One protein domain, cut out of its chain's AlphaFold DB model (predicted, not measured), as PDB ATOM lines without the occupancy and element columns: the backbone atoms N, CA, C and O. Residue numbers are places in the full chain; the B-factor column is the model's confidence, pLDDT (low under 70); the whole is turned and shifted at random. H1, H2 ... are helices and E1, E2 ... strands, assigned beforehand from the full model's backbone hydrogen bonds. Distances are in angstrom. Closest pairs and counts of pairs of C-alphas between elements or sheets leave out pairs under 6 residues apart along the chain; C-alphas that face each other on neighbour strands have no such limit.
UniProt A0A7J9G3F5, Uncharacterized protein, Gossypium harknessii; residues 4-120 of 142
ATOM      1  N   SER A   4      37.713  29.737  77.790       90.12
ATOM      2  CA  SER A   4      37.620  31.189  77.912       90.12
ATOM      3  C   SER A   4      38.254  31.872  76.713       90.12
ATOM      4  O   SER A   4      39.331  31.471  76.276       90.12
ATOM      5  N   TYR A   5      37.615  32.930  76.231       88.81
ATOM      6  CA  TYR A   5      38.110  33.789  75.166       88.81
ATOM      7  C   TYR A   5      38.109  35.241  75.647       88.81
ATOM      8  O   TYR A   5      37.075  35.759  76.064       88.81
ATOM      9  N   ASN A   6      39.277  35.893  75.615       87.50
ATOM     10  CA  ASN A   6      39.479  37.265  76.104       87.50
ATOM     11  C   ASN A   6      38.915  37.502  77.520       87.50
ATOM     12  O   ASN A   6      38.220  38.483  77.766       87.50
ATOM     13  N   GLY A   7      39.166  36.563  78.437       87.62
ATOM     14  CA  GLY A   7      38.688  36.627  79.824       87.62
ATOM     15  C   GLY A   7      37.230  36.198  80.033       87.62
ATOM     16  O   GLY A   7      36.844  35.931  81.166       87.62
ATOM     17  N   ASN A   8      36.439  36.041  78.969       89.12
ATOM     18  CA  ASN A   8      35.042  35.622  79.063       89.12
ATOM     19  C   ASN A   8      34.908  34.110  78.890       89.12
ATOM     20  O   ASN A   8      35.480  33.533  77.965       89.12
ATOM     21  N   VAL A   9      34.137  33.458  79.761       91.12
ATOM     22  CA  VAL A   9      33.853  32.022  79.643       91.12
ATOM     23  C   VAL A   9      32.989  31.776  78.410       91.12
ATOM     24  O   VAL A   9      31.978  32.446  78.214       91.12
ATOM     25  N   ILE A  10      33.380  30.799  77.592       90.44
ATOM     26  CA  ILE A  10      32.615  30.382  76.415       90.44
ATOM     27  C   ILE A  10      32.079  28.969  76.618       90.44
ATOM     28  O   ILE A  10      32.737  28.101  77.201       90.44
ATOM     29  N   VAL A  11      30.865  28.739  76.128       87.69
ATOM     30  CA  VAL A  11      30.230  27.424  76.161       87.69
ATOM     31  C   VAL A  11      30.348  26.809  74.780       87.69
ATOM     32  O   VAL A  11      29.834  27.333  73.800       87.69
ATOM     33  N   ILE A  12      31.030  25.675  74.733       87.50
ATOM     34  CA  ILE A  12      31.014  24.753  73.601       87.50
ATOM     35  C   ILE A  12      30.144  23.586  74.069       87.50
ATOM     36  O   ILE A  12      30.254  23.198  75.239       87.50
ATOM     37  N   SER A  13      29.245  23.053  73.247       82.88
ATOM     38  CA  SER A  13      28.421  21.887  73.604       82.88
ATOM     39  C   SER A  13      29.234  20.593  73.512       82.88
ATOM     40  O   SER A  13      30.319  20.542  72.930       82.88
ATOM     41  N   LYS A  14      28.783  19.561  74.229       76.81
ATOM     42  CA  LYS A  14      29.331  18.202  74.111       76.81
ATOM     43  C   LYS A  14      28.611  17.522  72.945       76.81
ATOM     44  O   LYS A  14      27.401  17.699  72.827       76.81
ATOM     45  N   GLY A  15      29.341  16.789  72.112       65.94
ATOM     46  CA  GLY A  15      28.820  16.169  70.894       65.94
ATOM     47  C   GLY A  15      29.539  16.641  69.628       65.94
ATOM     48  O   GLY A  15      30.135  17.718  69.594       65.94
ATOM     49  N   HIS A  16      29.493  15.801  68.594       58.12
ATOM     50  CA  HIS A  16      30.103  16.068  67.293       58.12
ATOM     51  C   HIS A  16      29.478  17.326  66.649       58.12
ATOM     52  O   HIS A  16      28.258  17.486  66.670       58.12
ATOM     53  N   LEU A  17      30.306  18.178  66.028       61.53
ATOM     54  CA  LEU A  17      29.900  19.244  65.088       61.53
ATOM     55  C   LEU A  17      29.217  20.501  65.665       61.53
ATOM     56  O   LEU A  17      28.504  21.192  64.941       61.53
ATOM     57  N   SER A  18      29.440  20.857  66.932       73.75
ATOM     58  CA  SER A  18      28.999  22.161  67.462       73.75
ATOM     59  C   SER A  18      30.173  23.121  67.686       73.75
ATOM     60  O   SER A  18      30.692  23.210  68.804       73.75
ATOM     61  N   PRO A  19      30.618  23.842  66.641       87.31
ATOM     62  CA  PRO A  19      31.716  24.780  66.763       87.31
ATOM     63  C   PRO A  19      31.276  26.072  67.457       87.31
ATOM     64  O   PRO A  19      30.232  26.650  67.155       87.31
ATOM     65  N   TRP A  20      32.133  26.582  68.333       91.69
ATOM     66  CA  TRP A  20      32.091  27.971  68.762       91.69
ATOM     67  C   TRP A  20      32.940  28.818  67.813       91.69
ATOM     68  O   TRP A  20      34.089  28.482  67.526       91.69
ATOM     69  N   LYS A  21      32.381  29.930  67.330       91.56
ATOM     70  CA  LYS A  21      33.085  30.894  66.478       91.56
ATOM     71  C   LYS A  21      33.325  32.183  67.245       91.56
ATOM     72  O   LYS A  21      32.427  32.693  67.916       91.56
ATOM     73  N   SER A  22      34.533  32.718  67.122       90.19
ATOM     74  CA  SER A  22      34.870  34.010  67.702       90.19
ATOM     75  C   SER A  22      34.085  35.138  67.016       90.19
ATOM     76  O   SER A  22      34.033  35.182  65.789       90.19
ATOM     77  N   PRO A  23      33.518  36.099  67.771       84.56
ATOM     78  CA  PRO A  23      32.828  37.250  67.184       84.56
ATOM     79  C   PRO A  23      33.761  38.244  66.481       84.56
ATOM     80  O   PRO A  23      33.314  39.028  65.654       84.56
ATOM     81  N   LYS A  24      35.044  38.275  66.872       81.62
ATOM     82  CA  LYS A  24      36.018  39.300  66.450       81.62
ATOM     83  C   LYS A  24      37.159  38.749  65.601       81.62
ATOM     84  O   LYS A  24      37.985  39.515  65.119       81.62
ATOM     85  N   SER A  25      37.263  37.433  65.474       80.62
ATOM     86  CA  SER A  25      38.333  36.779  64.728       80.62
ATOM     87  C   SER A  25      37.792  35.585  63.960       80.62
ATOM     88  O   SER A  25      36.736  35.055  64.280       80.62
ATOM     89  N   TYR A  26      38.562  35.103  62.990       86.75
ATOM     90  CA  TYR A  26      38.226  33.903  62.223       86.75
ATOM     91  C   TYR A  26      38.450  32.593  63.006       86.75
ATOM     92  O   TYR A  26      38.464  31.516  62.422       86.75
ATOM     93  N   LEU A  27      38.640  32.662  64.331       91.44
ATOM     94  CA  LEU A  27      38.890  31.492  65.168       91.44
ATOM     95  C   LEU A  27      37.612  30.668  65.331       91.44
ATOM     96  O   LEU A  27      36.604  31.161  65.844       91.44
ATOM     97  N   THR A  28      37.700  29.396  64.966       92.69
ATOM     98  CA  THR A  28      36.685  28.384  65.254       92.69
ATOM     99  C   THR A  28      37.253  27.384  66.252       92.69
ATOM    100  O   THR A  28      38.407  26.986  66.133       92.69
ATOM    101  N   VAL A  29      36.463  27.001  67.251       92.19
ATOM    102  CA  VAL A  29      36.839  26.007  68.259       92.19
ATOM    103  C   VAL A  29      35.749  24.956  68.335       92.19
ATOM    104  O   VAL A  29      34.589  25.281  68.576       92.19
ATOM    105  N   GLU A  30      36.118  23.697  68.187       91.00
ATOM    106  CA  GLU A  30      35.203  22.571  68.311       91.00
ATOM    107  C   GLU A  30      35.761  21.514  69.257       91.00
ATOM    108  O   GLU A  30      36.971  21.390  69.456       91.00
ATOM    109  N   ARG A  31      34.860  20.749  69.874       89.62
ATOM    110  CA  ARG A  31      35.260  19.554  70.611       89.62
ATOM    111  C   ARG A  31      35.347  18.382  69.656       89.62
ATOM    112  O   ARG A  31      34.401  18.108  68.928       89.62
ATOM    113  N   THR A  32      36.456  17.668  69.737       88.25
ATOM    114  CA  THR A  32      36.693  16.423  68.999       88.25
ATOM    115  C   THR A  32      36.354  15.191  69.839       88.25
ATOM    116  O   THR A  32      36.273  14.087  69.315       88.25
ATOM    117  N   SER A  33      36.138  15.367  71.146       85.12
ATOM    118  CA  SER A  33      35.718  14.325  72.084       85.12
ATOM    119  C   SER A  33      34.865  14.923  73.207       85.12
ATOM    120  O   SER A  33      34.853  16.136  73.438       85.12
ATOM    121  N   ASP A  34      34.175  14.069  73.959       78.75
ATOM    122  CA  ASP A  34      33.366  14.466  75.116       78.75
ATOM    123  C   ASP A  34      34.191  15.134  76.224       78.75
ATOM    124  O   ASP A  34      33.663  15.908  77.036       78.75
ATOM    125  N   LYS A  35      35.492  14.825  76.279       81.50
ATOM    126  CA  LYS A  35      36.437  15.344  77.268       81.50
ATOM    127  C   LYS A  35      37.796  15.603  76.625       81.50
ATOM    128  O   LYS A  35      38.202  14.888  75.720       81.50
ATOM    129  N   ASN A  36      38.504  16.596  77.165       85.69
ATOM    130  CA  ASN A  36      39.954  16.784  77.033       85.69
ATOM    131  C   ASN A  36      40.535  16.968  75.619       85.69
ATOM    132  O   ASN A  36      41.748  17.119  75.510       85.69
ATOM    133  N   SER A  37      39.709  17.015  74.570       89.69
ATOM    134  CA  SER A  37      40.167  17.125  73.184       89.69
ATOM    135  C   SER A  37      39.402  18.193  72.408       89.69
ATOM    136  O   SER A  37      38.167  18.270  72.485       89.69
ATOM    137  N   VAL A  38      40.140  19.067  71.718       91.88
ATOM    138  CA  VAL A  38      39.598  20.236  71.011       91.88
ATOM    139  C   VAL A  38      40.371  20.502  69.727       91.88
ATOM    140  O   VAL A  38      41.599  20.419  69.716       91.88
ATOM    141  N   LEU A  39      39.663  20.881  68.667       92.06
ATOM    142  CA  LEU A  39      40.259  21.402  67.442       92.06
ATOM    143  C   LEU A  39      40.033  22.911  67.379       92.06
ATOM    144  O   LEU A  39      38.922  23.407  67.570       92.06
ATOM    145  N   MET A  40      41.109  23.641  67.119       92.81
ATOM    146  CA  MET A  40      41.090  25.072  66.868       92.81
ATOM    147  C   MET A  40      41.481  25.327  65.419       92.81
ATOM    148  O   MET A  40      42.559  24.927  64.983       92.81
ATOM    149  N   THR A  41      40.627  26.037  64.693       92.94
ATOM    150  CA  THR A  41      40.826  26.355  63.281       92.94
ATOM    151  C   THR A  41      40.956  27.858  63.107       92.94
ATOM    152  O   THR A  41      40.062  28.626  63.468       92.94
ATOM    153  N   LEU A  42      42.079  28.269  62.526       90.75
ATOM    154  CA  LEU A  42      42.337  29.610  62.020       90.75
ATOM    155  C   LEU A  42      42.433  29.503  60.491       90.75
ATOM    156  O   LEU A  42      43.462  29.030  59.992       90.75
ATOM    157  N   PRO A  43      41.381  29.902  59.750       88.12
ATOM    158  CA  PRO A  43      41.335  29.821  58.294       88.12
ATOM    159  C   PRO A  43      42.602  30.375  57.646       88.12
ATOM    160  O   PRO A  43      43.111  31.415  58.061       88.12
ATOM    161  N   ASP A  44      43.129  29.632  56.673       84.56
ATOM    162  CA  ASP A  44      44.342  29.938  55.899       84.56
ATOM    163  C   ASP A  44      45.647  30.096  56.698       84.56
ATOM    164  O   ASP A  44      46.701  30.381  56.119       84.56
ATOM    165  N   ILE A  45      45.610  29.881  58.017       85.12
ATOM    166  CA  ILE A  45      46.759  30.010  58.913       85.12
ATOM    167  C   ILE A  45      47.142  28.631  59.445       85.12
ATOM    168  O   ILE A  45      48.183  28.092  59.051       85.12
ATOM    169  N   ALA A  46      46.311  28.049  60.317       87.88
ATOM    170  CA  ALA A  46      46.598  26.762  60.935       87.88
ATOM    171  C   ALA A  46      45.359  26.061  61.514       87.88
ATOM    172  O   ALA A  46      44.400  26.700  61.946       87.88
ATOM    173  N   GLU A  47      45.452  24.740  61.606       91.50
ATOM    174  CA  GLU A  47      44.642  23.890  62.475       91.50
ATOM    175  C   GLU A  47      45.510  23.405  63.640       91.50
ATOM    176  O   GLU A  47      46.667  23.016  63.447       91.50
ATOM    177  N   ILE A  48      44.957  23.446  64.850       92.44
ATOM    178  CA  ILE A  48      45.625  23.027  66.083       92.44
ATOM    179  C   ILE A  48      44.704  22.063  66.820       92.44
ATOM    180  O   ILE A  48      43.673  22.471  67.357       92.44
ATOM    181  N   LEU A  49      45.081  20.790  66.859       92.12
ATOM    182  CA  LEU A  49      44.434  19.788  67.694       92.12
ATOM    183  C   LEU A  49      45.145  19.751  69.044       92.12
ATOM    184  O   LEU A  49      46.363  19.582  69.104       92.12
ATOM    185  N   VAL A  50      44.379  19.897  70.119       91.44
ATOM    186  CA  VAL A  50      44.870  19.820  71.493       91.44
ATOM    187  C   VAL A  50      44.172  18.671  72.186       91.44
ATOM    188  O   VAL A  50      42.944  18.647  72.247       91.44
ATOM    189  N   ASN A  51      44.950  17.744  72.728       90.81
ATOM    190  CA  ASN A  51      44.454  16.574  73.429       90.81
ATOM    191  C   ASN A  51      45.206  16.396  74.754       90.81
ATOM    192  O   ASN A  51      46.430  16.465  74.800       90.81
ATOM    193  N   LEU A  52      44.469  16.202  75.842       89.38
ATOM    194  CA  LEU A  52      45.027  15.918  77.164       89.38
ATOM    195  C   LEU A  52      44.815  14.441  77.493       89.38
ATOM    196  O   LEU A  52      43.679  14.004  77.705       89.38
ATOM    197  N   VAL A  53      45.915  13.696  77.571       87.88
ATOM    198  CA  VAL A  53      45.930  12.267  77.902       87.88
ATOM    199  C   VAL A  53      46.483  12.105  79.309       87.88
ATOM    200  O   VAL A  53      47.596  12.531  79.593       87.88
ATOM    201  N   MET A  54      45.697  11.519  80.209       85.25
ATOM    202  CA  MET A  54      46.156  11.238  81.570       85.25
ATOM    203  C   MET A  54      47.281  10.205  81.525       85.25
ATOM    204  O   MET A  54      47.171   9.224  80.794       85.25
ATOM    205  N   VAL A  55      48.328  10.410  82.321       84.62
ATOM    206  CA  VAL A  55      49.413   9.437  82.472       84.62
ATOM    207  C   VAL A  55      48.912   8.310  83.368       84.62
ATOM    208  O   VAL A  55      48.478   8.548  84.497       84.62
ATOM    209  N   THR A  56      48.928   7.085  82.851       82.81
ATOM    210  CA  THR A  56      48.556   5.889  83.615       82.81
ATOM    211  C   THR A  56      49.755   5.333  84.385       82.81
ATOM    212  O   THR A  56      50.901   5.710  84.146       82.81
ATOM    213  N   ARG A  57      49.513   4.401  85.318       78.94
ATOM    214  CA  ARG A  57      50.606   3.714  86.032       78.94
ATOM    215  C   ARG A  57      51.463   2.889  85.075       78.94
ATOM    216  O   ARG A  57      52.659   2.727  85.291       78.94
ATOM    217  N   GLU A  58      50.845   2.365  84.024       81.00
ATOM    218  CA  GLU A  58      51.501   1.634  82.951       81.00
ATOM    219  C   GLU A  58      52.444   2.545  82.156       81.00
ATOM    220  O   GLU A  58      53.591   2.157  81.920       81.00
ATOM    221  N   ASP A  59      52.000   3.761  81.816       76.56
ATOM    222  CA  ASP A  59      52.826   4.775  81.140       76.56
ATOM    223  C   ASP A  59      53.997   5.234  82.018       76.56
ATOM    224  O   ASP A  59      55.086   5.505  81.513       76.56
ATOM    225  N   ASP A  60      53.789   5.284  83.336       78.88
ATOM    226  CA  ASP A  60      54.795   5.704  84.313       78.88
ATOM    227  C   ASP A  60      55.860   4.631  84.614       78.88
ATOM    228  O   ASP A  60      56.905   4.905  85.200       78.88
ATOM    229  N   ARG A  61      55.654   3.383  84.180       77.62
ATOM    230  CA  ARG A  61      56.512   2.251  84.569       77.62
ATOM    231  C   ARG A  61      57.989   2.422  84.195       77.62
ATOM    232  O   ARG A  61      58.861   1.919  84.899       77.62
ATOM    233  N   ILE A  62      58.261   3.049  83.051       75.56
ATOM    234  CA  ILE A  62      59.617   3.271  82.524       75.56
ATOM    235  C   ILE A  62      60.159   4.657  82.905       75.56
ATOM    236  O   ILE A  62      61.274   4.712  83.426       75.56
ATOM    237  N   PRO A  63      59.440   5.768  82.651       72.88
ATOM    238  CA  PRO A  63      59.941   7.095  82.997       72.88
ATOM    239  C   PRO A  63      59.983   7.342  84.511       72.88
ATOM    240  O   PRO A  63      60.801   8.151  84.940       72.88
ATOM    241  N   ASN A  64      59.175   6.620  85.303       77.44
ATOM    242  CA  ASN A  64      59.105   6.696  86.762       77.44
ATOM    243  C   ASN A  64      59.085   8.148  87.260       77.44
ATOM    244  O   ASN A  64      59.956   8.586  88.015       77.44
ATOM    245  N   TYR A  65      58.079   8.891  86.809       75.19
ATOM    246  CA  TYR A  65      57.735  10.248  87.209       75.19
ATOM    247  C   TYR A  65      57.464  10.385  88.717       75.19
ATOM    248  O   TYR A  65      57.385  11.512  89.198       75.19
ATOM    249  N   GLN A  66      57.360   9.273  89.466       80.31
ATOM    250  CA  GLN A  66      57.112   9.243  90.914       80.31
ATOM    251  C   GLN A  66      55.836  10.006  91.284       80.31
ATOM    252  O   GLN A  66      55.821  10.808  92.217       80.31
ATOM    253  N   ILE A  67      54.767   9.763  90.523       75.50
ATOM    254  CA  ILE A  67      53.496  10.467  90.690       75.50
ATOM    255  C   ILE A  67      52.923  10.142  92.086       75.50
ATOM    256  O   ILE A  67      52.703   8.962  92.390       75.50
ATOM    257  N   PRO A  68      52.683  11.151  92.947       80.06
ATOM    258  CA  PRO A  68      52.045  10.959  94.247       80.06
ATOM    259  C   PRO A  68      50.674  10.289  94.123       80.06
ATOM    260  O   PRO A  68      49.972  10.454  93.130       80.06
ATOM    261  N   SER A  69      50.250   9.546  95.148       75.88
ATOM    262  CA  SER A  69      48.975   8.810  95.112       75.88
ATOM    263  C   SER A  69      47.728   9.700  95.018       75.88
ATOM    264  O   SER A  69      46.659   9.206  94.666       75.88
ATOM    265  N   ASP A  70      47.857  10.973  95.378       81.62
ATOM    266  CA  ASP A  70      46.818  12.002  95.371       81.62
ATOM    267  C   ASP A  70      46.945  12.990  94.198       81.62
ATOM    268  O   ASP A  70      46.136  13.912  94.094       81.62
ATOM    269  N   ASP A  71      47.908  12.776  93.298       80.44
ATOM    270  CA  ASP A  71      48.153  13.632  92.140       80.44
ATOM    271  C   ASP A  71      48.137  12.829  90.828       80.44
ATOM    272  O   ASP A  71      48.146  11.597  90.802       80.44
ATOM    273  N   CYS A  72      48.055  13.532  89.704       78.31
ATOM    274  CA  CYS A  72      48.006  12.925  88.384       78.31
ATOM    275  C   CYS A  72      48.745  13.782  87.360       78.31
ATOM    276  O   CYS A  72      48.557  14.995  87.277       78.31
ATOM    277  N   PHE A  73      49.569  13.139  86.535       85.25
ATOM    278  CA  PHE A  73      50.188  13.809  85.397       85.25
ATOM    279  C   PHE A  73      49.322  13.627  84.152       85.25
ATOM    280  O   PHE A  73      48.543  12.678  84.034       85.25
ATOM    281  N   ALA A  74      49.458  14.550  83.206       85.12
ATOM    282  CA  ALA A  74      48.831  14.450  81.900       85.12
ATOM    283  C   ALA A  74      49.828  14.849  80.814       85.12
ATOM    284  O   ALA A  74      50.517  15.865  80.921       85.12
ATOM    285  N   HIS A  75      49.865  14.065  79.746       85.12
ATOM    286  CA  HIS A  75      50.507  14.449  78.507       85.12
ATOM    287  C   HIS A  75      49.612  15.430  77.753       85.12
ATOM    288  O   HIS A  75      48.429  15.177  77.506       85.12
ATOM    289  N   LEU A  76      50.198  16.566  77.381       87.75
ATOM    290  CA  LEU A  76      49.597  17.516  76.460       87.75
ATOM    291  C   LEU A  76      50.063  17.180  75.045       87.75
ATOM    292  O   LEU A  76      51.191  17.476  74.655       87.75
ATOM    293  N   GLU A  77      49.175  16.575  74.273       89.12
ATOM    294  CA  GLU A  77      49.391  16.290  72.866       89.12
ATOM    295  C   GLU A  77      48.902  17.472  72.028       89.12
ATOM    296  O   GLU A  77      47.730  17.860  72.077       89.12
ATOM    297  N   LEU A  78      49.809  18.048  71.244       88.75
ATOM    298  CA  LEU A  78      49.509  19.133  70.319       88.75
ATOM    299  C   LEU A  78      49.850  18.685  68.902       88.75
ATOM    300  O   LEU A  78      50.988  18.302  68.626       88.75
ATOM    301  N   GLN A  79      48.888  18.772  67.990       88.88
ATOM    302  CA  GLN A  79      49.132  18.564  66.566       88.88
ATOM    303  C   GLN A  79      48.825  19.847  65.816       88.88
ATOM    304  O   GLN A  79      47.777  20.458  66.011       88.88
ATOM    305  N   PHE A  80      49.745  20.243  64.946       86.06
ATOM    306  CA  PHE A  80      49.628  21.463  64.168       86.06
ATOM    307  C   PHE A  80      49.661  21.136  62.687       86.06
ATOM    308  O   PHE A  80      50.509  20.372  62.221       86.06
ATOM    309  N   LYS A  81      48.789  21.792  61.938       85.69
ATOM    310  CA  LYS A  81      48.794  21.783  60.482       85.69
ATOM    311  C   LYS A  81      48.747  23.222  60.010       85.69
ATOM    312  O   LYS A  81      47.758  23.913  60.214       85.69
ATOM    313  N   PHE A  82      49.831  23.675  59.397       84.44
ATOM    314  CA  PHE A  82      49.964  25.037  58.891       84.44
ATOM    315  C   PHE A  82      49.735  25.058  57.384       84.44
ATOM    316  O   PHE A  82      50.267  24.209  56.670       84.44
ATOM    317  N   TYR A  83      48.984  26.044  56.894       78.69
ATOM    318  CA  TYR A  83      48.654  26.143  55.467       78.69
ATOM    319  C   TYR A  83      49.634  27.016  54.681       78.69
ATOM    320  O   TYR A  83      49.923  26.734  53.522       78.69
ATOM    321  N   ARG A  84      50.163  28.081  55.298       74.50
ATOM    322  CA  ARG A  84      50.989  29.098  54.622       74.50
ATOM    323  C   ARG A  84      52.307  29.343  55.351       74.50
ATOM    324  O   ARG A  84      52.580  30.447  55.821       74.50
ATOM    325  N   LEU A  85      53.136  28.307  55.451       67.62
ATOM    326  CA  LEU A  85      54.492  28.464  55.979       67.62
ATOM    327  C   LEU A  85      55.352  29.250  54.978       67.62
ATOM    328  O   LEU A  85      55.418  28.921  53.796       67.62
ATOM    329  N   SER A  86      56.018  30.305  55.450       66.69
ATOM    330  CA  SER A  86      57.028  31.005  54.653       66.69
ATOM    331  C   SER A  86      58.244  30.101  54.444       66.69
ATOM    332  O   SER A  86      58.655  29.403  55.368       66.69
ATOM    333  N   SER A  87      58.906  30.210  53.289       62.69
ATOM    334  CA  SER A  87      60.208  29.571  53.026       62.69
ATOM    335  C   SER A  87      61.321  29.999  53.996       62.69
ATOM    336  O   SER A  87      62.379  29.379  54.037       62.69
ATOM    337  N   LYS A  88      61.088  31.053  54.789       59.84
ATOM    338  CA  LYS A  88      61.990  31.528  55.847       59.84
ATOM    339  C   LYS A  88      61.790  30.815  57.188       59.84
ATOM    340  O   LYS A  88      62.561  31.064  58.112       59.84
ATOM    341  N   ILE A  89      60.757  29.983  57.333       60.09
ATOM    342  CA  ILE A  89      60.537  29.200  58.551       60.09
ATOM    343  C   ILE A  89      61.455  27.983  58.493       60.09
ATOM    344  O   ILE A  89      61.241  27.059  57.715       60.09
ATOM    345  N   GLU A  90      62.494  27.997  59.323       54.03
ATOM    346  CA  GLU A  90      63.446  26.893  59.398       54.03
ATOM    347  C   GLU A  90      62.811  25.667  60.075       54.03
ATOM    348  O   GLU A  90      62.955  24.544  59.593       54.03
ATOM    349  N   ARG A  91      62.079  25.872  61.182       58.56
ATOM    350  CA  ARG A  91      61.595  24.805  62.073       58.56
ATOM    351  C   ARG A  91      60.232  25.138  62.666       58.56
ATOM    352  O   ARG A  91      60.005  26.273  63.075       58.56
ATOM    353  N   VAL A  92      59.369  24.133  62.787       61.72
ATOM    354  CA  VAL A  92      58.178  24.188  63.639       61.72
ATOM    355  C   VAL A  92      58.188  22.970  64.556       61.72
ATOM    356  O   VAL A  92      58.159  21.839  64.077       61.72
ATOM    357  N   LEU A  93      58.272  23.204  65.871       59.12
ATOM    358  CA  LEU A  93      58.165  22.178  66.921       59.12
ATOM    359  C   LEU A  93      59.025  20.927  66.670       59.12
ATOM    360  O   LEU A  93      58.522  19.808  66.603       59.12
ATOM    361  N   GLY A  94      60.331  21.107  66.464       53.72
ATOM    362  CA  GLY A  94      61.248  19.982  66.250       53.72
ATOM    363  C   GLY A  94      61.227  19.380  64.842       53.72
ATOM    364  O   GLY A  94      62.159  18.658  64.493       53.72
ATOM    365  N   ARG A  95      60.236  19.706  63.997       51.59
ATOM    366  CA  ARG A  95      60.263  19.381  62.566       51.59
ATOM    367  C   ARG A  95      60.866  20.533  61.778       51.59
ATOM    368  O   ARG A  95      60.355  21.652  61.770       51.59
ATOM    369  N   THR A  96      61.966  20.252  61.102       53.31
ATOM    370  CA  THR A  96      62.572  21.180  60.151       53.31
ATOM    371  C   THR A  96      61.923  20.944  58.794       53.31
ATOM    372  O   THR A  96      61.921  19.819  58.302       53.31
ATOM    373  N   TYR A  97      61.360  21.992  58.197       55.25
ATOM    374  CA  TYR A  97      60.711  21.922  56.878       55.25
ATOM    375  C   TYR A  97      61.685  22.254  55.740       55.25
ATOM    376  O   TYR A  97      61.286  22.350  54.580       55.25
ATOM    377  N   GLN A  98      62.971  22.440  56.055       56.41
ATOM    378  CA  GLN A  98      63.999  22.639  55.045       56.41
ATOM    379  C   GLN A  98      64.279  21.333  54.288       56.41
ATOM    380  O   GLN A  98      64.501  20.306  54.932       56.41
ATOM    381  N   PRO A  99      64.375  21.377  52.945       53.12
ATOM    382  CA  PRO A  99      64.660  20.201  52.119       53.12
ATOM    383  C   PRO A  99      65.947  19.445  52.492       53.12
ATOM    384  O   PRO A  99      66.042  18.253  52.234       53.12
ATOM    385  N   ASN A 100      66.917  20.119  53.123       60.72
ATOM    386  CA  ASN A 100      68.254  19.581  53.412       60.72
ATOM    387  C   ASN A 100      68.498  19.293  54.906       60.72
ATOM    388  O   ASN A 100      69.647  19.223  55.343       60.72
ATOM    389  N   PHE A 101      67.450  19.189  55.727       60.72
ATOM    390  CA  PHE A 101      67.635  18.950  57.156       60.72
ATOM    391  C   PHE A 101      67.936  17.486  57.482       60.72
ATOM    392  O   PHE A 101      67.152  16.592  57.170       60.72
ATOM    393  N   MET A 102      69.025  17.261  58.217       58.31
ATOM    394  CA  MET A 102      69.366  15.963  58.793       58.31
ATOM    395  C   MET A 102      68.848  15.879  60.232       58.31
ATOM    396  O   MET A 102      69.056  16.791  61.028       58.31
ATOM    397  N   ASN A 103      68.162  14.792  60.584       58.66
ATOM    398  CA  ASN A 103      67.661  14.583  61.941       58.66
ATOM    399  C   ASN A 103      68.793  14.111  62.876       58.66
ATOM    400  O   ASN A 103      69.321  13.018  62.703       58.66
ATOM    401  N   HIS A 104      69.132  14.918  63.885       60.41
ATOM    402  CA  HIS A 104      70.171  14.613  64.884       60.41
ATOM    403  C   HIS A 104      69.624  13.934  66.158       60.41
ATOM    404  O   HIS A 104      70.329  13.870  67.167       60.41
ATOM    405  N   ALA A 105      68.367  13.479  66.165       62.31
ATOM    406  CA  ALA A 105      67.785  12.786  67.313       62.31
ATOM    407  C   ALA A 105      68.617  11.545  67.669       62.31
ATOM    408  O   ALA A 105      68.864  10.705  66.806       62.31
ATOM    409  N   LYS A 106      69.044  11.421  68.932       56.81
ATOM    410  CA  LYS A 106      69.798  10.253  69.412       56.81
ATOM    411  C   LYS A 106      68.907   9.003  69.356       56.81
ATOM    412  O   LYS A 106      67.933   8.942  70.113       56.81
ATOM    413  N   PRO A 107      69.220   7.999  68.518       53.91
ATOM    414  CA  PRO A 107      68.499   6.733  68.534       53.91
ATOM    415  C   PRO A 107      68.738   6.027  69.877       53.91
ATOM    416  O   PRO A 107      69.868   5.996  70.361       53.91
ATOM    417  N   GLY A 108      67.690   5.468  70.488       57.97
ATOM    418  CA  GLY A 108      67.808   4.643  71.701       57.97
ATOM    419  C   GLY A 108      67.629   5.360  73.045       57.97
ATOM    420  O   GLY A 108      67.830   4.742  74.084       57.97
ATOM    421  N   THR A 109      67.236   6.638  73.064       58.09
ATOM    422  CA  THR A 109      66.805   7.324  74.300       58.09
ATOM    423  C   THR A 109      65.280   7.308  74.395       58.09
ATOM    424  O   THR A 109      64.618   7.552  73.390       58.09
ATOM    425  N   ALA A 110      64.720   7.050  75.582       50.53
ATOM    426  CA  ALA A 110      63.272   6.906  75.788       50.53
ATOM    427  C   ALA A 110      62.452   8.166  75.424       50.53
ATOM    428  O   ALA A 110      61.268   8.053  75.127       50.53
ATOM    429  N   MET A 111      63.080   9.350  75.386       61.28
ATOM    430  CA  MET A 111      62.481  10.619  74.947       61.28
ATOM    431  C   MET A 111      63.538  11.497  74.246       61.28
ATOM    432  O   MET A 111      64.200  12.308  74.896       61.28
ATOM    433  N   PRO A 112      63.777  11.329  72.934       59.78
ATOM    434  CA  PRO A 112      64.791  12.106  72.232       59.78
ATOM    435  C   PRO A 112      64.284  13.525  71.929       59.78
ATOM    436  O   PRO A 112      63.282  13.709  71.242       59.78
ATOM    437  N   ILE A 113      65.013  14.544  72.392       61.66
ATOM    438  CA  ILE A 113      64.732  15.945  72.052       61.66
ATOM    439  C   ILE A 113      65.270  16.231  70.647       61.66
ATOM    440  O   ILE A 113      66.473  16.139  70.390       61.66
ATOM    441  N   VAL A 114      64.382  16.599  69.721       61.47
ATOM    442  CA  VAL A 114      64.743  16.875  68.324       61.47
ATOM    443  C   VAL A 114      64.967  18.368  68.112       61.47
ATOM    444  O   VAL A 114      64.074  19.184  68.313       61.47
ATOM    445  N   GLY A 115      66.161  18.730  67.639       60.59
ATOM    446  CA  GLY A 115      66.478  20.090  67.192       60.59
ATOM    447  C   GLY A 115      67.251  20.972  68.181       60.59
ATOM    448  O   GLY A 115      67.503  22.120  67.822       60.59
ATOM    449  N   GLY A 116      67.684  20.429  69.326       61.09
ATOM    450  CA  GLY A 116      68.523  21.100  70.333       61.09
ATOM    451  C   GLY A 116      67.705  21.738  71.458       61.09
ATOM    452  O   GLY A 116      66.912  22.634  71.201       61.09
ATOM    453  N   GLU A 117      67.881  21.267  72.694       62.44
ATOM    454  CA  GLU A 117      67.144  21.727  73.888       62.44
ATOM    455  C   GLU A 117      67.308  23.235  74.145       62.44
ATOM    456  O   GLU A 117      66.340  23.945  74.422       62.44
ATOM    457  N   ASP A 118      68.525  23.743  73.960       64.12
ATOM    458  CA  ASP A 118      68.896  25.153  74.089       64.12
ATOM    459  C   ASP A 118      68.121  26.068  73.129       64.12
ATOM    460  O   ASP A 118      67.846  27.224  73.456       64.12
ATOM    461  N   LYS A 119      67.718  25.541  71.967       60.00
ATOM    462  CA  LYS A 119      67.010  26.289  70.919       60.00
ATOM    463  C   LYS A 119      65.502  26.396  71.142       60.00
ATOM    464  O   LYS A 119      64.861  27.181  70.446       60.00
ATOM    465  N   TYR A 120      64.933  25.642  72.086       58.94
ATOM    466  CA  TYR A 120      63.490  25.641  72.378       58.94
ATOM    467  C   TYR A 120      63.140  26.168  73.772       58.94
ATOM    468  O   TYR A 120      61.980  26.117  74.180       58.94
TER     469      TYR A 120
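Overview. This is residues 4 to 120 of the 142 residues of an uncharacterized protein of Gossypium harknessii (UniProt A0A7J9G3F5). There is little regular structure: one antiparallel sheet, in the order E2 E3 E4 E5, with no named helix over either face, has E1 and its loop beyond E2 and the long stretch 83 to 116 beyond E5. The 117 printed residues run E1 E2 E3 E4 H1 E5 H2, mixed class, 39 in named elements. The whole is loose, radius of gyration of the C-alphas 18.2 A, spanning 48 by 46 by 25 A.

Arrangement. Start at E1, residues 8 to 10, which pairs with no named strand. Edge strand E2, residues 28 to 31, forms an antiparallel hairpin with E3, residues 37 to 42; N 30 and O 39 are 2.9 A apart, within hydrogen-bond range. E3 and E4, residues 46 to 54, form the next hairpin, a meander of antiparallel neighbours E2 E3 E4; look at N 40 and O 48, 2.8 A. E5, residues 74 to 82, is antiparallel to E4 at 167 degrees, with N 49 and O 79 at 2.8 A. H1, residues 57 to 60, and H2, residues 117 to 120, are not on the sheet; both are too short for O i to N i+4 pairs, and each has its 1 O i to N i+3 pair within range.

Along the chain. Find E1 at C-alpha 8, (35.042, 35.622, 79.063). E4 runs 25.8 A and E5 25.4 A. H2 ends at C-alpha 120, (63.490, 25.641, 72.378).

Size, cuts and confidence. The farthest C-alphas, Ser 69 and Ser 87, are 48.3 A apart. The printed part has no cut; the links E1 to E2, H1 to E5 and E5 to H2 are long. Confidence is under 70 at residues 15 to 17 and 85 to 120.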